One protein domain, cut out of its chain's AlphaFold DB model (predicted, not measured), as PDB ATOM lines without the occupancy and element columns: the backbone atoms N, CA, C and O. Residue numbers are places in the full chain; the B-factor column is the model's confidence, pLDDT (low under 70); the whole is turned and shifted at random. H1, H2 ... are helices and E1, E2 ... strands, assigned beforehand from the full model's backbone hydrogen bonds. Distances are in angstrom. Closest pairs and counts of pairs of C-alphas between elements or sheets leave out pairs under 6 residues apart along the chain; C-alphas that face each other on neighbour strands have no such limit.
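Overview. This is residues 555 to 662 of the 779 residues of an uncharacterized protein of Holophagae bacterium (UniProt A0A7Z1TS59). A strongly twisted antiparallel sheet of six strands has two helices over one face: H2 packs on E6 and E5, and H1 lies beside the strands, near the start of E7. The long hairpin of E6 and E7 runs through the middle of the domain, and the small hairpin of E1 and E2 packs on E6. The printed part has 108 residues, in chain order E1 E2 E3 H1 E4 E5 E6 E7 E8 H2; the large sheet's order is E3 E7 E6 E5 E4 E8, and the class is mixed, helices and strands. The whole is compact, with a radius of gyration of the C-alphas of 13.9 A and spans of 42 by 28 by 25 A.

Arrangement. Start with the hairpin of E6, residues 611 to 620, and E7, residues 628 to 636: they are antiparallel at 157 degrees, with N 613 and O 634 within hydrogen-bond range at 2.9 A. Beside E7 look for the edge strand E3, residues 568 to 571, with N 570 and O 631 at 2.8 A. On the other side of E6 find E5, residues 595 to 601, with N 614 and O 598 at 2.7 A. Next comes E4, residues 586 to 592, with N 597 and O 590 at 2.8 A, then the edge strand E8, residues 644 to 648, with N 589 and O 644 at 2.8 A. E4 E5 E6 E7 is a meander, each strand the antiparallel neighbour of the one before. H1, residues 572 to 581, and H2, residues 652 to 662, are on the same face, giving two layers, helices on one face of a sheet. H1 has a height over the sheet of 7.0 A and lies over none of its strands. H2 comes closest to E6 at the C-alphas of Leu 656 and Leu 616, 5.7 A. The helices touch, closest at the C-alphas of Glu 579 and Leu 652, 6.7 A, at a steep tilt of 56 degrees, opposite ways. Every O i to N i+4 pair is within hydrogen-bond range in H1, and 6 of 7 in H2. The hairpin of E1, residues 555 to 557, and E2, residues 563 to 565, has N 556 and O 564 at 2.9 A; the closest C-alphas of E1 and E6 are Thr 556 and Leu 617, 6.3 A.

Along the chain. Find C-alpha 611 at (43.834, 40.841, 1.922); from there E6 runs 25.8 A to C-alpha 620 at (32.398, 33.422, -20.008). E7 returns over 26.7 A, E4 spans 18.8 A and E5 18.6 A. H2 runs 16.3 A to C-alpha 662 at (33.518, 21.058, -4.227), and H1 14.4 A.

Size, cuts and confidence. Look for the two farthest C-alphas at Pro 607 and Gly 624, 43.2 A apart. The printed part has no cut, and no link is long. The mean pLDDT of the printed part is 86.9; residues 559 to 561, 607 and 660 to 662 are under 70.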
ATOM      1  N   ALA A 555      30.660  39.387  -9.002       88.38
ATOM      2  CA  ALA A 555      30.638  38.990 -10.400       88.38
ATOM      3  C   ALA A 555      30.115  37.557 -10.530       88.38
ATOM      4  O   ALA A 555      30.411  36.697  -9.706       88.38
ATOM      5  N   THR A 556      29.324  37.300 -11.566       85.81
ATOM      6  CA  THR A 556      28.725  35.987 -11.833       85.81
ATOM      7  C   THR A 556      28.631  35.728 -13.330       85.81
ATOM      8  O   THR A 556      28.569  36.661 -14.130       85.81
ATOM      9  N   ILE A 557      28.575  34.454 -13.711       81.62
ATOM     10  CA  ILE A 557      28.245  34.031 -15.073       81.62
ATOM     11  C   ILE A 557      26.807  33.512 -15.062       81.62
ATOM     12  O   ILE A 557      26.453  32.692 -14.214       81.62
ATOM     13  N   ASP A 558      25.969  34.023 -15.963       74.19
ATOM     14  CA  ASP A 558      24.568  33.611 -16.061       74.19
ATOM     15  C   ASP A 558      24.404  32.250 -16.769       74.19
ATOM     16  O   ASP A 558      25.355  31.681 -17.314       74.19
ATOM     17  N   GLY A 559      23.177  31.719 -16.808       62.91
ATOM     18  CA  GLY A 559      22.887  30.427 -17.444       62.91
ATOM     19  C   GLY A 559      23.158  30.370 -18.958       62.91
ATOM     20  O   GLY A 559      23.157  29.288 -19.543       62.91
ATOM     21  N   ARG A 560      23.403  31.511 -19.615       66.06
ATOM     22  CA  ARG A 560      23.768  31.609 -21.040       66.06
ATOM     23  C   ARG A 560      25.277  31.747 -21.248       66.06
ATOM     24  O   ARG A 560      25.740  31.759 -22.393       66.06
ATOM     25  N   GLY A 561      26.045  31.820 -20.162       69.94
ATOM     26  CA  GLY A 561      27.475  32.074 -20.188       69.94
ATOM     27  C   GLY A 561      27.828  33.557 -20.335       69.94
ATOM     28  O   GLY A 561      28.980  33.853 -20.644       69.94
ATOM     29  N   GLU A 562      26.886  34.492 -20.174       78.31
ATOM     30  CA  GLU A 562      27.175  35.931 -20.181       78.31
ATOM     31  C   GLU A 562      27.709  36.380 -18.808       78.31
ATOM     32  O   GLU A 562      27.306  35.875 -17.761       78.31
ATOM     33  N   LEU A 563      28.645  37.334 -18.808       84.19
ATOM     34  CA  LEU A 563      29.208  37.911 -17.586       84.19
ATOM     35  C   LEU A 563      28.301  39.024 -17.045       84.19
ATOM     36  O   LEU A 563      28.021  39.997 -17.750       84.19
ATOM     37  N   VAL A 564      27.962  38.931 -15.761       85.19
ATOM     38  CA  VAL A 564      27.398  40.017 -14.953       85.19
ATOM     39  C   VAL A 564      28.488  40.475 -13.984       85.19
ATOM     40  O   VAL A 564      28.940  39.691 -13.152       85.19
ATOM     41  N   ASN A 565      28.951  41.718 -14.119       88.12
ATOM     42  CA  ASN A 565      30.073  42.252 -13.344       88.12
ATOM     43  C   ASN A 565      29.677  43.538 -12.611       88.12
ATOM     44  O   ASN A 565      29.386  44.537 -13.261       88.12
ATOM     45  N   GLU A 566      29.740  43.517 -11.282       85.94
ATOM     46  CA  GLU A 566      29.615  44.680 -10.390       85.94
ATOM     47  C   GLU A 566      30.768  44.710  -9.355       85.94
ATOM     48  O   GLU A 566      30.629  45.247  -8.258       85.94
ATOM     49  N   GLY A 567      31.909  44.082  -9.673       90.00
ATOM     50  CA  GLY A 567      33.075  43.964  -8.793       90.00
ATOM     51  C   GLY A 567      34.390  43.913  -9.573       90.00
ATOM     52  O   GLY A 567      34.534  44.572 -10.603       90.00
ATOM     53  N   ILE A 568      35.371  43.146  -9.086       96.25
ATOM     54  CA  ILE A 568      36.676  42.990  -9.745       96.25
ATOM     55  C   ILE A 568      36.724  41.654 -10.483       96.25
ATOM     56  O   ILE A 568      36.668  40.592  -9.866       96.25
ATOM     57  N   VAL A 569      36.896  41.708 -11.804       96.31
ATOM     58  CA  VAL A 569      37.060  40.523 -12.656       96.31
ATOM     59  C   VAL A 569      38.436  40.528 -13.301       96.31
ATOM     60  O   VAL A 569      38.886  41.546 -13.829       96.31
ATOM     61  N   LEU A 570      39.101  39.376 -13.290       96.50
ATOM     62  CA  LEU A 570      40.407  39.171 -13.905       96.50
ATOM     63  C   LEU A 570      40.428  37.970 -14.852       96.50
ATOM     64  O   LEU A 570      39.748  36.967 -14.635       96.50
ATOM     65  N   THR A 571      41.219  38.082 -15.919       95.94
ATOM     66  CA  THR A 571      41.406  37.001 -16.896       95.94
ATOM     67  C   THR A 571      42.377  35.937 -16.387       95.94
ATOM     68  O   THR A 571      43.275  36.214 -15.586       95.94
ATOM     69  N   ALA A 572      42.282  34.720 -16.926       94.19
ATOM     70  CA  ALA A 572      43.264  33.666 -16.660       94.19
ATOM     71  C   ALA A 572      44.707  34.086 -17.018       94.19
ATOM     72  O   ALA A 572      45.651  33.753 -16.302       94.19
ATOM     73  N   SER A 573      44.887  34.870 -18.092       93.50
ATOM     74  CA  SER A 573      46.202  35.408 -18.468       93.50
ATOM     75  C   SER A 573      46.758  36.378 -17.424       93.50
ATOM     76  O   SER A 573      47.960  36.366 -17.165       93.50
ATOM     77  N   PHE A 574      45.901  37.190 -16.799       96.69
ATOM     78  CA  PHE A 574      46.300  38.071 -15.705       96.69
ATOM     79  C   PHE A 574      46.686  37.278 -14.459       96.69
ATOM     80  O   PHE A 574      47.702  37.590 -13.842       96.69
ATOM     81  N   LEU A 575      45.931  36.226 -14.121       96.31
ATOM     82  CA  LEU A 575      46.259  35.360 -12.987       96.31
ATOM     83  C   LEU A 575      47.648  34.723 -13.141       96.31
ATOM     84  O   LEU A 575      48.389  34.642 -12.167       96.31
ATOM     85  N   ALA A 576      48.024  34.317 -14.355       94.06
ATOM     86  CA  ALA A 576      49.342  33.743 -14.619       94.06
ATOM     87  C   ALA A 576      50.492  34.741 -14.389       94.06
ATOM     88  O   ALA A 576      51.548  34.354 -13.890       94.06
ATOM     89  N   GLU A 577      50.311  36.022 -14.729       92.94
ATOM     90  CA  GLU A 577      51.306  37.058 -14.411       92.94
ATOM     91  C   GLU A 577      51.286  37.433 -12.925       92.94
ATOM     92  O   GLU A 577      52.340  37.679 -12.342       92.94
ATOM     93  N   LEU A 578      50.111  37.424 -12.286       94.94
ATOM     94  CA  LEU A 578      50.000  37.613 -10.842       94.94
ATOM     95  C   LEU A 578      50.761  36.523 -10.088       94.94
ATOM     96  O   LEU A 578      51.526  36.855  -9.194       94.94
ATOM     97  N   GLU A 579      50.606  35.254 -10.471       94.12
ATOM     98  CA  GLU A 579      51.313  34.126  -9.857       94.12
ATOM     99  C   GLU A 579      52.831  34.328  -9.856       94.12
ATOM    100  O   GLU A 579      53.467  34.117  -8.827       94.12
ATOM    101  N   ARG A 580      53.402  34.804 -10.970       90.25
ATOM    102  CA  ARG A 580      54.836  35.134 -11.052       90.25
ATOM    103  C   ARG A 580      55.220  36.276 -10.121       90.25
ATOM    104  O   ARG A 580      56.301  36.264  -9.543       90.25
ATOM    105  N   ASP A 581      54.349  37.272  -9.986       89.38
ATOM    106  CA  ASP A 581      54.605  38.436  -9.145       89.38
ATOM    107  C   ASP A 581      54.598  38.116  -7.649       89.38
ATOM    108  O   ASP A 581      55.301  38.794  -6.896       89.38
ATOM    109  N   ILE A 582      53.790  37.137  -7.228       90.50
ATOM    110  CA  ILE A 582      53.604  36.755  -5.822       90.50
ATOM    111  C   ILE A 582      54.192  35.380  -5.493       90.50
ATOM    112  O   ILE A 582      53.882  34.834  -4.432       90.50
ATOM    113  N   GLU A 583      55.026  34.815  -6.368       88.06
ATOM    114  CA  GLU A 583      55.618  33.489  -6.183       88.06
ATOM    115  C   GLU A 583      56.262  33.363  -4.789       88.06
ATOM    116  O   GLU A 583      57.018  34.225  -4.340       88.06
ATOM    117  N   GLY A 584      55.916  32.294  -4.068       84.69
ATOM    118  CA  GLY A 584      56.390  32.061  -2.697       84.69
ATOM    119  C   GLY A 584      55.584  32.760  -1.592       84.69
ATOM    120  O   GLY A 584      55.794  32.457  -0.418       84.69
ATOM    121  N   THR A 585      54.623  33.625  -1.926       89.88
ATOM    122  CA  THR A 585      53.718  34.244  -0.939       89.88
ATOM    123  C   THR A 585      52.796  33.187  -0.322       89.88
ATOM    124  O   THR A 585      52.231  32.387  -1.071       89.88
ATOM    125  N   PRO A 586      52.606  33.151   1.012       90.94
ATOM    126  CA  PRO A 586      51.662  32.236   1.647       90.94
ATOM    127  C   PRO A 586      50.226  32.457   1.158       90.94
ATOM    128  O   PRO A 586      49.741  33.589   1.134       90.94
ATOM    129  N   VAL A 587      49.540  31.366   0.818       93.81
ATOM    130  CA  VAL A 587      48.126  31.366   0.419       93.81
ATOM    131  C   VAL A 587      47.315  30.456   1.338       93.81
ATOM    132  O   VAL A 587      47.782  29.408   1.802       93.81
ATOM    133  N   GLY A 588      46.073  30.846   1.597       93.00
ATOM    134  CA  GLY A 588      45.127  30.072   2.390       93.00
ATOM    135  C   GLY A 588      43.736  30.087   1.780       93.00
ATOM    136  O   GLY A 588      43.483  30.780   0.803       93.00
ATOM    137  N   VAL A 589      42.836  29.302   2.354       94.06
ATOM    138  CA  VAL A 589      41.426  29.268   1.968       94.06
ATOM    139  C   VAL A 589      40.584  29.706   3.146       94.06
ATOM    140  O   VAL A 589      40.800  29.257   4.274       94.06
ATOM    141  N   LEU A 590      39.611  30.564   2.878       93.69
ATOM    142  CA  LEU A 590      38.609  30.978   3.848       93.69
ATOM    143  C   LEU A 590      37.222  30.878   3.225       93.69
ATOM    144  O   LEU A 590      37.080  30.942   2.006       93.69
ATOM    145  N   GLN A 591      36.214  30.714   4.072       89.69
ATOM    146  CA  GLN A 591      34.820  30.792   3.662       89.69
ATOM    147  C   GLN A 591      34.295  32.184   4.014       89.69
ATOM    148  O   GLN A 591      34.512  32.662   5.130       89.69
ATOM    149  N   PHE A 592      33.653  32.841   3.056       86.81
ATOM    150  CA  PHE A 592      33.052  34.158   3.225       86.81
ATOM    151  C   PHE A 592      31.830  34.269   2.316       86.81
ATOM    152  O   PHE A 592      31.948  34.026   1.114       86.81
ATOM    153  N   ASP A 593      30.685  34.618   2.910       80.38
ATOM    154  CA  ASP A 593      29.371  34.685   2.258       80.38
ATOM    155  C   ASP A 593      29.034  33.413   1.466       80.38
ATOM    156  O   ASP A 593      28.799  33.457   0.264       80.38
ATOM    157  N   ASP A 594      29.079  32.269   2.158       80.25
ATOM    158  CA  ASP A 594      28.788  30.923   1.633       80.25
ATOM    159  C   ASP A 594      29.662  30.461   0.462       80.25
ATOM    160  O   ASP A 594      29.384  29.450  -0.172       80.25
ATOM    161  N   VAL A 595      30.773  31.155   0.226       84.56
ATOM    162  CA  VAL A 595      31.684  30.894  -0.882       84.56
ATOM    163  C   VAL A 595      33.102  30.663  -0.363       84.56
ATOM    164  O   VAL A 595      33.571  31.362   0.539       84.56
ATOM    165  N   GLU A 596      33.816  29.691  -0.936       89.56
ATOM    166  CA  GLU A 596      35.240  29.486  -0.657       89.56
ATOM    167  C   GLU A 596      36.131  30.401  -1.510       89.56
ATOM    168  O   GLU A 596      36.019  30.472  -2.735       89.56
ATOM    169  N   TRP A 597      37.069  31.071  -0.841       93.88
ATOM    170  CA  TRP A 597      38.011  32.016  -1.433       93.88
ATOM    171  C   TRP A 597      39.440  31.545  -1.230       93.88
ATOM    172  O   TRP A 597      39.839  31.235  -0.106       93.88
ATOM    173  N   LEU A 598      40.244  31.578  -2.294       95.56
ATOM    174  CA  LEU A 598      41.696  31.518  -2.171       95.56
ATOM    175  C   LEU A 598      42.205  32.907  -1.794       95.56
ATOM    176  O   LEU A 598      42.055  33.845  -2.570       95.56
ATOM    177  N   ALA A 599      42.810  33.049  -0.623       95.38
ATOM    178  CA  ALA A 599      43.164  34.340  -0.065       95.38
ATOM    179  C   ALA A 599      44.653  34.482   0.272       95.38
ATOM    180  O   ALA A 599      45.322  33.523   0.671       95.38
ATOM    181  N   PHE A 600      45.166  35.701   0.102       94.50
ATOM    182  CA  PHE A 600      46.552  36.079   0.385       94.50
ATOM    183  C   PHE A 600      46.666  37.572   0.729       94.50
ATOM    184  O   PHE A 600      45.756  38.359   0.461       94.50
ATOM    185  N   ALA A 601      47.787  37.966   1.336       92.31
ATOM    186  CA  ALA A 601      48.101  39.363   1.636       92.31
ATOM    187  C   ALA A 601      48.819  40.031   0.451       92.31
ATOM    188  O   ALA A 601      49.776  39.463  -0.075       92.31
ATOM    189  N   LEU A 602      48.397  41.239   0.051       87.75
ATOM    190  CA  LEU A 602      49.036  41.986  -1.049       87.75
ATOM    191  C   LEU A 602      50.485  42.381  -0.744       87.75
ATOM    192  O   LEU A 602      51.336  42.355  -1.629       87.75
ATOM    193  N   GLU A 603      50.752  42.763   0.504       83.88
ATOM    194  CA  GLU A 603      52.056  43.175   1.015       83.88
ATOM    195  C   GLU A 603      52.324  42.461   2.348       83.88
ATOM    196  O   GLU A 603      52.195  43.064   3.409       83.88
ATOM    197  N   PRO A 604      52.740  41.182   2.333       70.50
ATOM    198  CA  PRO A 604      52.947  40.393   3.550       70.50
ATOM    199  C   PRO A 604      53.805  41.042   4.656       70.50
ATOM    200  O   PRO A 604      53.496  40.819   5.824       70.50
ATOM    201  N   PRO A 605      54.872  41.825   4.364       73.00
ATOM    202  CA  PRO A 605      55.650  42.469   5.424       73.00
ATOM    203  C   PRO A 605      54.953  43.683   6.064       73.00
ATOM    204  O   PRO A 605      55.466  44.212   7.049       73.00
ATOM    205  N   ASN A 606      53.826  44.147   5.518       76.94
ATOM    206  CA  ASN A 606      53.087  45.308   6.000       76.94
ATOM    207  C   ASN A 606      51.888  44.856   6.862       76.94
ATOM    208  O   ASN A 606      51.007  44.172   6.344       76.94
ATOM    209  N   PRO A 607      51.815  45.214   8.159       68.62
ATOM    210  CA  PRO A 607      50.706  44.808   9.029       68.62
ATOM    211  C   PRO A 607      49.358  45.421   8.622       68.62
ATOM    212  O   PRO A 607      48.328  44.802   8.865       68.62
ATOM    213  N   ASP A 608      49.370  46.572   7.944       77.56
ATOM    214  CA  ASP A 608      48.174  47.238   7.410       77.56
ATOM    215  C   ASP A 608      47.904  46.827   5.946       77.56
ATOM    216  O   ASP A 608      47.324  47.576   5.155       77.56
ATOM    217  N   THR A 609      48.395  45.650   5.538       86.12
ATOM    218  CA  THR A 609      48.166  45.126   4.191       86.12
ATOM    219  C   THR A 609      46.704  44.767   3.979       86.12
ATOM    220  O   THR A 609      46.049  44.177   4.834       86.12
ATOM    221  N   LEU A 610      46.223  45.009   2.762       92.00
ATOM    222  CA  LEU A 610      44.951  44.457   2.320       92.00
ATOM    223  C   LEU A 610      45.091  42.956   2.050       92.00
ATOM    224  O   LEU A 610      46.140  42.478   1.589       92.00
ATOM    225  N   TYR A 611      43.997  42.242   2.277       93.88
ATOM    226  CA  TYR A 611      43.834  40.841   1.922       93.88
ATOM    227  C   TYR A 611      42.974  40.731   0.673       93.88
ATOM    228  O   TYR A 611      41.961  41.417   0.545       93.88
ATOM    229  N   VAL A 612      43.371  39.857  -0.246       95.75
ATOM    230  CA  VAL A 612      42.629  39.599  -1.481       95.75
ATOM    231  C   VAL A 612      42.136  38.173  -1.473       95.75
ATOM    232  O   VAL A 612      42.909  37.268  -1.174       95.75
ATOM    233  N   GLY A 613      40.868  37.986  -1.824       95.19
ATOM    234  CA  GLY A 613      40.274  36.693  -2.130       95.19
ATOM    235  C   GLY A 613      40.095  36.533  -3.633       95.19
ATOM    236  O   GLY A 613      39.665  37.467  -4.301       95.19
ATOM    237  N   LEU A 614      40.390  35.346  -4.152       96.38
ATOM    238  CA  LEU A 614      40.194  34.949  -5.540       96.38
ATOM    239  C   LEU A 614      39.246  33.749  -5.620       96.38
ATOM    240  O   LEU A 614      39.376  32.804  -4.836       96.38
ATOM    241  N   ARG A 615      38.349  33.759  -6.610       93.94
ATOM    242  CA  ARG A 615      37.458  32.637  -6.933       93.94
ATOM    243  C   ARG A 615      37.283  32.469  -8.439       93.94
ATOM    244  O   ARG A 615      37.139  33.451  -9.159       93.94
ATOM    245  N   LEU A 616      37.254  31.227  -8.920       92.88
ATOM    246  CA  LEU A 616      36.929  30.925 -10.317       92.88
ATOM    247  C   LEU A 616      35.433  31.142 -10.586       92.88
ATOM    248  O   LEU A 616      34.601  30.555  -9.904       92.88
ATOM    249  N   LEU A 617      35.096  31.938 -11.603       87.56
ATOM    250  CA  LEU A 617      33.710  32.123 -12.054       87.56
ATOM    251  C   LEU A 617      33.273  31.063 -13.070       87.56
ATOM    252  O   LEU A 617      32.090  30.750 -13.163       87.56
ATOM    253  N   GLY A 618      34.220  30.539 -13.850       85.12
ATOM    254  CA  GLY A 618      33.966  29.635 -14.970       85.12
ATOM    255  C   GLY A 618      34.229  30.298 -16.321       85.12
ATOM    256  O   GLY A 618      34.933  31.307 -16.408       85.12
ATOM    257  N   VAL A 619      33.694  29.707 -17.393       85.12
ATOM    258  CA  VAL A 619      33.942  30.145 -18.775       85.12
ATOM    259  C   VAL A 619      32.876  31.141 -19.226       85.12
ATOM    260  O   VAL A 619      31.710  30.780 -19.379       85.12
ATOM    261  N   ALA A 620      33.284  32.378 -19.504       82.31
ATOM    262  CA  ALA A 620      32.398  33.422 -20.008       82.31
ATOM    263  C   ALA A 620      32.451  33.532 -21.537       82.31
ATOM    264  O   ALA A 620      33.514  33.452 -22.160       82.31
ATOM    265  N   ARG A 621      31.291  33.784 -22.145       79.12
ATOM    266  CA  ARG A 621      31.102  34.085 -23.567       79.12
ATOM    267  C   ARG A 621      30.939  35.588 -23.738       79.12
ATOM    268  O   ARG A 621      29.856  36.145 -23.586       79.12
ATOM    269  N   LEU A 622      32.035  36.252 -24.077       80.56
ATOM    270  CA  LEU A 622      32.055  37.696 -24.287       80.56
ATOM    271  C   LEU A 622      31.926  38.019 -25.778       80.56
ATOM    272  O   LEU A 622      32.564  37.398 -26.630       80.56
ATOM    273  N   LYS A 623      31.110  39.024 -26.113       76.06
ATOM    274  CA  LYS A 623      30.843  39.404 -27.507       76.06
ATOM    275  C   LYS A 623      32.137  39.733 -28.263       76.06
ATOM    276  O   LYS A 623      32.799  40.730 -27.966       76.06
ATOM    277  N   GLY A 624      32.419  38.951 -29.308       71.00
ATOM    278  CA  GLY A 624      33.575  39.142 -30.190       71.00
ATOM    279  C   GLY A 624      34.899  38.619 -29.628       71.00
ATOM    280  O   GLY A 624      35.948  38.947 -30.179       71.00
ATOM    281  N   LEU A 625      34.862  37.831 -28.549       80.06
ATOM    282  CA  LEU A 625      36.024  37.185 -27.939       80.06
ATOM    283  C   LEU A 625      35.808  35.668 -27.893       80.06
ATOM    284  O   LEU A 625      34.672  35.189 -27.909       80.06
ATOM    285  N   ALA A 626      36.904  34.912 -27.842       79.88
ATOM    286  CA  ALA A 626      36.823  33.482 -27.573       79.88
ATOM    287  C   ALA A 626      36.305  33.253 -26.139       79.88
ATOM    288  O   ALA A 626      36.596  34.072 -25.261       79.88
ATOM    289  N   PRO A 627      35.552  32.165 -25.886       81.88
ATOM    290  CA  PRO A 627      35.195  31.781 -24.526       81.88
ATOM    291  C   PRO A 627      36.451  31.653 -23.661       81.88
ATOM    292  O   PRO A 627      37.432  31.044 -24.090       81.88
ATOM    293  N   GLN A 628      36.429  32.234 -22.464       87.75
ATOM    294  CA  GLN A 628      37.594  32.251 -21.580       87.75
ATOM    295  C   GLN A 628      37.211  32.131 -20.107       87.75
ATOM    296  O   GLN A 628      36.137  32.574 -19.703       87.75
ATOM    297  N   GLU A 629      38.101  31.538 -19.310       90.75
ATOM    298  CA  GLU A 629      37.947  31.452 -17.859       90.75
ATOM    299  C   GLU A 629      38.156  32.817 -17.203       90.75
ATOM    300  O   GLU A 629      39.163  33.496 -17.445       90.75
ATOM    301  N   LEU A 630      37.213  33.188 -16.339       93.81
ATOM    302  CA  LEU A 630      37.251  34.416 -15.557       93.81
ATOM    303  C   LEU A 630      37.337  34.114 -14.065       93.81
ATOM    304  O   LEU A 630      36.844  33.097 -13.577       93.81
ATOM    305  N   ILE A 631      37.965  35.032 -13.345       95.88
ATOM    306  CA  ILE A 631      38.193  34.951 -11.911       95.88
ATOM    307  C   ILE A 631      37.628  36.223 -11.284       95.88
ATOM    308  O   ILE A 631      37.821  37.325 -11.796       95.88
ATOM    309  N   GLU A 632      36.916  36.063 -10.182       95.25
ATOM    310  CA  GLU A 632      36.440  37.147  -9.333       95.25
ATOM    311  C   GLU A 632      37.487  37.430  -8.258       95.25
ATOM    312  O   GLU A 632      38.041  36.500  -7.662       95.25
ATOM    313  N   ALA A 633      37.741  38.709  -8.000       96.19
ATOM    314  CA  ALA A 633      38.522  39.154  -6.860       96.19
ATOM    315  C   ALA A 633      37.660  39.954  -5.883       96.19
ATOM    316  O   ALA A 633      36.822  40.766  -6.272       96.19
ATOM    317  N   THR A 634      37.934  39.759  -4.601       94.38
ATOM    318  CA  THR A 634      37.386  40.555  -3.505       94.38
ATOM    319  C   THR A 634      38.520  41.055  -2.616       94.38
ATOM    320  O   THR A 634      39.613  40.486  -2.610       94.38
ATOM    321  N   VAL A 635      38.278  42.135  -1.880       94.81
ATOM    322  CA  VAL A 635      39.264  42.778  -1.006       94.81
ATOM    323  C   VAL A 635      38.702  42.936   0.396       94.81
ATOM    324  O   VAL A 635      37.537  43.292   0.567       94.81
ATOM    325  N   TRP A 636      39.564  42.732   1.388       93.00
ATOM    326  CA  TRP A 636      39.269  42.981   2.788       93.00
ATOM    327  C   TRP A 636      40.387  43.788   3.455       93.00
ATOM    328  O   TRP A 636      41.570  43.495   3.273       93.00
ATOM    329  N   GLU A 637      40.007  44.783   4.259       90.44
ATOM    330  CA  GLU A 637      40.934  45.498   5.152       90.44
ATOM    331  C   GLU A 637      41.342  44.627   6.350       90.44
ATOM    332  O   GLU A 637      42.461  44.725   6.840       90.44
ATOM    333  N   ALA A 638      40.461  43.719   6.779       89.50
ATOM    334  CA  ALA A 638      40.733  42.694   7.780       89.50
ATOM    335  C   ALA A 638      40.091  41.369   7.354       89.50
ATOM    336  O   ALA A 638      38.982  41.359   6.820       89.50
ATOM    337  N   LEU A 639      40.778  40.247   7.588       88.31
ATOM    338  CA  LEU A 639      40.267  38.932   7.203       88.31
ATOM    339  C   LEU A 639      38.922  38.635   7.890       88.31
ATOM    340  O   LEU A 639      38.841  38.722   9.117       88.31
ATOM    341  N   PRO A 640      37.891  38.216   7.136       87.06
ATOM    342  CA  PRO A 640      36.580  37.916   7.713       87.06
ATOM    343  C   PRO A 640      36.573  36.616   8.533       87.06
ATOM    344  O   PRO A 640      35.725  36.430   9.399       87.06
ATOM    345  N   ALA A 641      37.519  35.713   8.266       87.75
ATOM    346  CA  ALA A 641      37.682  34.443   8.962       87.75
ATOM    347  C   ALA A 641      39.157  34.012   8.964       87.75
ATOM    348  O   ALA A 641      39.969  34.498   8.173       87.75
ATOM    349  N   ALA A 642      39.507  33.069   9.842       87.44
ATOM    350  CA  ALA A 642      40.853  32.510   9.892       87.44
ATOM    351  C   ALA A 642      41.190  31.742   8.599       87.44
ATOM    352  O   ALA A 642      40.416  30.906   8.131       87.44
ATOM    353  N   LEU A 643      42.377  31.999   8.046       89.19
ATOM    354  CA  LEU A 643      42.876  31.316   6.853       89.19
ATOM    355  C   LEU A 643      43.257  29.867   7.169       89.19
ATOM    356  O   LEU A 643      44.086  29.611   8.041       89.19
ATOM    357  N   ARG A 644      42.730  28.917   6.391       91.31
ATOM    358  CA  ARG A 644      43.225  27.534   6.359       91.31
ATOM    359  C   ARG A 644      44.401  27.457   5.377       91.31
ATOM    360  O   ARG A 644      44.176  27.666   4.184       91.31
ATOM    361  N   PRO A 645      45.643  27.186   5.815       89.25
ATOM    362  CA  PRO A 645      46.807  27.225   4.929       89.25
ATOM    363  C   PRO A 645      46.688  26.228   3.767       89.25
ATOM    364  O   PRO A 645      46.315  25.072   3.975       89.25
ATOM    365  N   LYS A 646      47.039  26.654   2.548       87.31
ATOM    366  CA  LYS A 646      47.092  25.792   1.348       87.31
ATOM    367  C   LYS A 646      48.466  25.750   0.674       87.31
ATOM    368  O   LYS A 646      48.629  25.042  -0.315       87.31
ATOM    369  N   GLY A 647      49.457  26.443   1.236       87.50
ATOM    370  CA  GLY A 647      50.840  26.454   0.763       87.50
ATOM    371  C   GLY A 647      51.272  27.850   0.336       87.50
ATOM    372  O   GLY A 647      50.949  28.835   0.998       87.50
ATOM    373  N   THR A 648      52.008  27.930  -0.767       89.38
ATOM    374  CA  THR A 648      52.458  29.185  -1.380       89.38
ATOM    375  C   THR A 648      51.795  29.395  -2.736       89.38
ATOM    376  O   THR A 648      51.338  28.433  -3.352       89.38
ATOM    377  N   ALA A 649      51.775  30.633  -3.225       86.44
ATOM    378  CA  ALA A 649      51.234  30.980  -4.531       86.44
ATOM    379  C   ALA A 649      52.025  30.295  -5.658       86.44
ATOM    380  O   ALA A 649      53.109  30.739  -6.035       86.44
ATOM    381  N   ARG A 650      51.490  29.171  -6.139       88.12
ATOM    382  CA  ARG A 650      51.972  28.385  -7.277       88.12
ATOM    383  C   ARG A 650      50.812  27.564  -7.829       88.12
ATOM    384  O   ARG A 650      50.035  27.017  -7.046       88.12
ATOM    385  N   ASP A 651      50.709  27.459  -9.149       87.31
ATOM    386  CA  ASP A 651      49.587  26.820  -9.842       87.31
ATOM    387  C   ASP A 651      48.214  27.344  -9.356       87.31
ATOM    388  O   ASP A 651      47.284  26.565  -9.124       87.31
ATOM    389  N   LEU A 652      48.068  28.662  -9.183       91.62
ATOM    390  CA  LEU A 652      46.872  29.315  -8.638       91.62
ATOM    391  C   LEU A 652      45.602  28.876  -9.370       91.62
ATOM    392  O   LEU A 652      44.589  28.599  -8.736       91.62
ATOM    393  N   MET A 653      45.666  28.730 -10.696       92.25
ATOM    394  CA  MET A 653      44.525  28.263 -11.489       92.25
ATOM    395  C   MET A 653      44.073  26.851 -11.094       92.25
ATOM    396  O   MET A 653      42.880  26.571 -11.003       92.25
ATOM    397  N   ARG A 654      45.021  25.948 -10.817       90.25
ATOM    398  CA  ARG A 654      44.718  24.583 -10.372       90.25
ATOM    399  C   ARG A 654      44.058  24.595  -8.996       90.25
ATOM    400  O   ARG A 654      43.090  23.866  -8.800       90.25
ATOM    401  N   LEU A 655      44.547  25.429  -8.079       89.62
ATOM    402  CA  LEU A 655      43.947  25.595  -6.751       89.62
ATOM    403  C   LEU A 655      42.518  26.142  -6.845       89.62
ATOM    404  O   LEU A 655      41.621  25.612  -6.200       89.62
ATOM    405  N   LEU A 656      42.285  27.148  -7.691       91.38
ATOM    406  CA  LEU A 656      40.952  27.716  -7.898       91.38
ATOM    407  C   LEU A 656      39.968  26.699  -8.497       91.38
ATOM    408  O   LEU A 656      38.830  26.616  -8.039       91.38
ATOM    409  N   ARG A 657      40.400  25.883  -9.468       88.81
ATOM    410  CA  ARG A 657      39.570  24.804 -10.033       88.81
ATOM    411  C   ARG A 657      39.211  23.736  -8.995       88.81
ATOM    412  O   ARG A 657      38.084  23.262  -8.999       88.81
ATOM    413  N   GLN A 658      40.137  23.393  -8.096       86.19
ATOM    414  CA  GLN A 658      39.877  22.449  -7.000       86.19
ATOM    415  C   GLN A 658      38.840  22.976  -6.003       86.19
ATOM    416  O   GLN A 658      38.039  22.198  -5.498       86.19
ATOM    417  N   LEU A 659      38.843  24.285  -5.730       83.06
ATOM    418  CA  LEU A 659      37.843  24.909  -4.859       83.06
ATOM    419  C   LEU A 659      36.459  24.926  -5.521       83.06
ATOM    420  O   LEU A 659      35.473  24.599  -4.869       83.06
ATOM    421  N   GLY A 660      36.395  25.220  -6.824       67.56
ATOM    422  CA  GLY A 660      35.141  25.227  -7.585       67.56
ATOM    423  C   GLY A 660      34.502  23.845  -7.787       67.56
ATOM    424  O   GLY A 660      33.291  23.762  -7.947       67.56
ATOM    425  N   SER A 661      35.275  22.751  -7.751       57.69
ATOM    426  CA  SER A 661      34.727  21.388  -7.887       57.69
ATOM    427  C   SER A 661      33.952  20.892  -6.659       57.69
ATOM    428  O   SER A 661      33.157  19.969  -6.785       57.69
ATOM    429  N   THR A 662      34.146  21.499  -5.487       46.03
ATOM    430  CA  THR A 662      33.518  21.058  -4.227       46.03
ATOM    431  C   THR A 662      32.020  21.394  -4.134       46.03
ATOM    432  O   THR A 662      31.314  20.787  -3.336       46.03
TER     433      THR A 662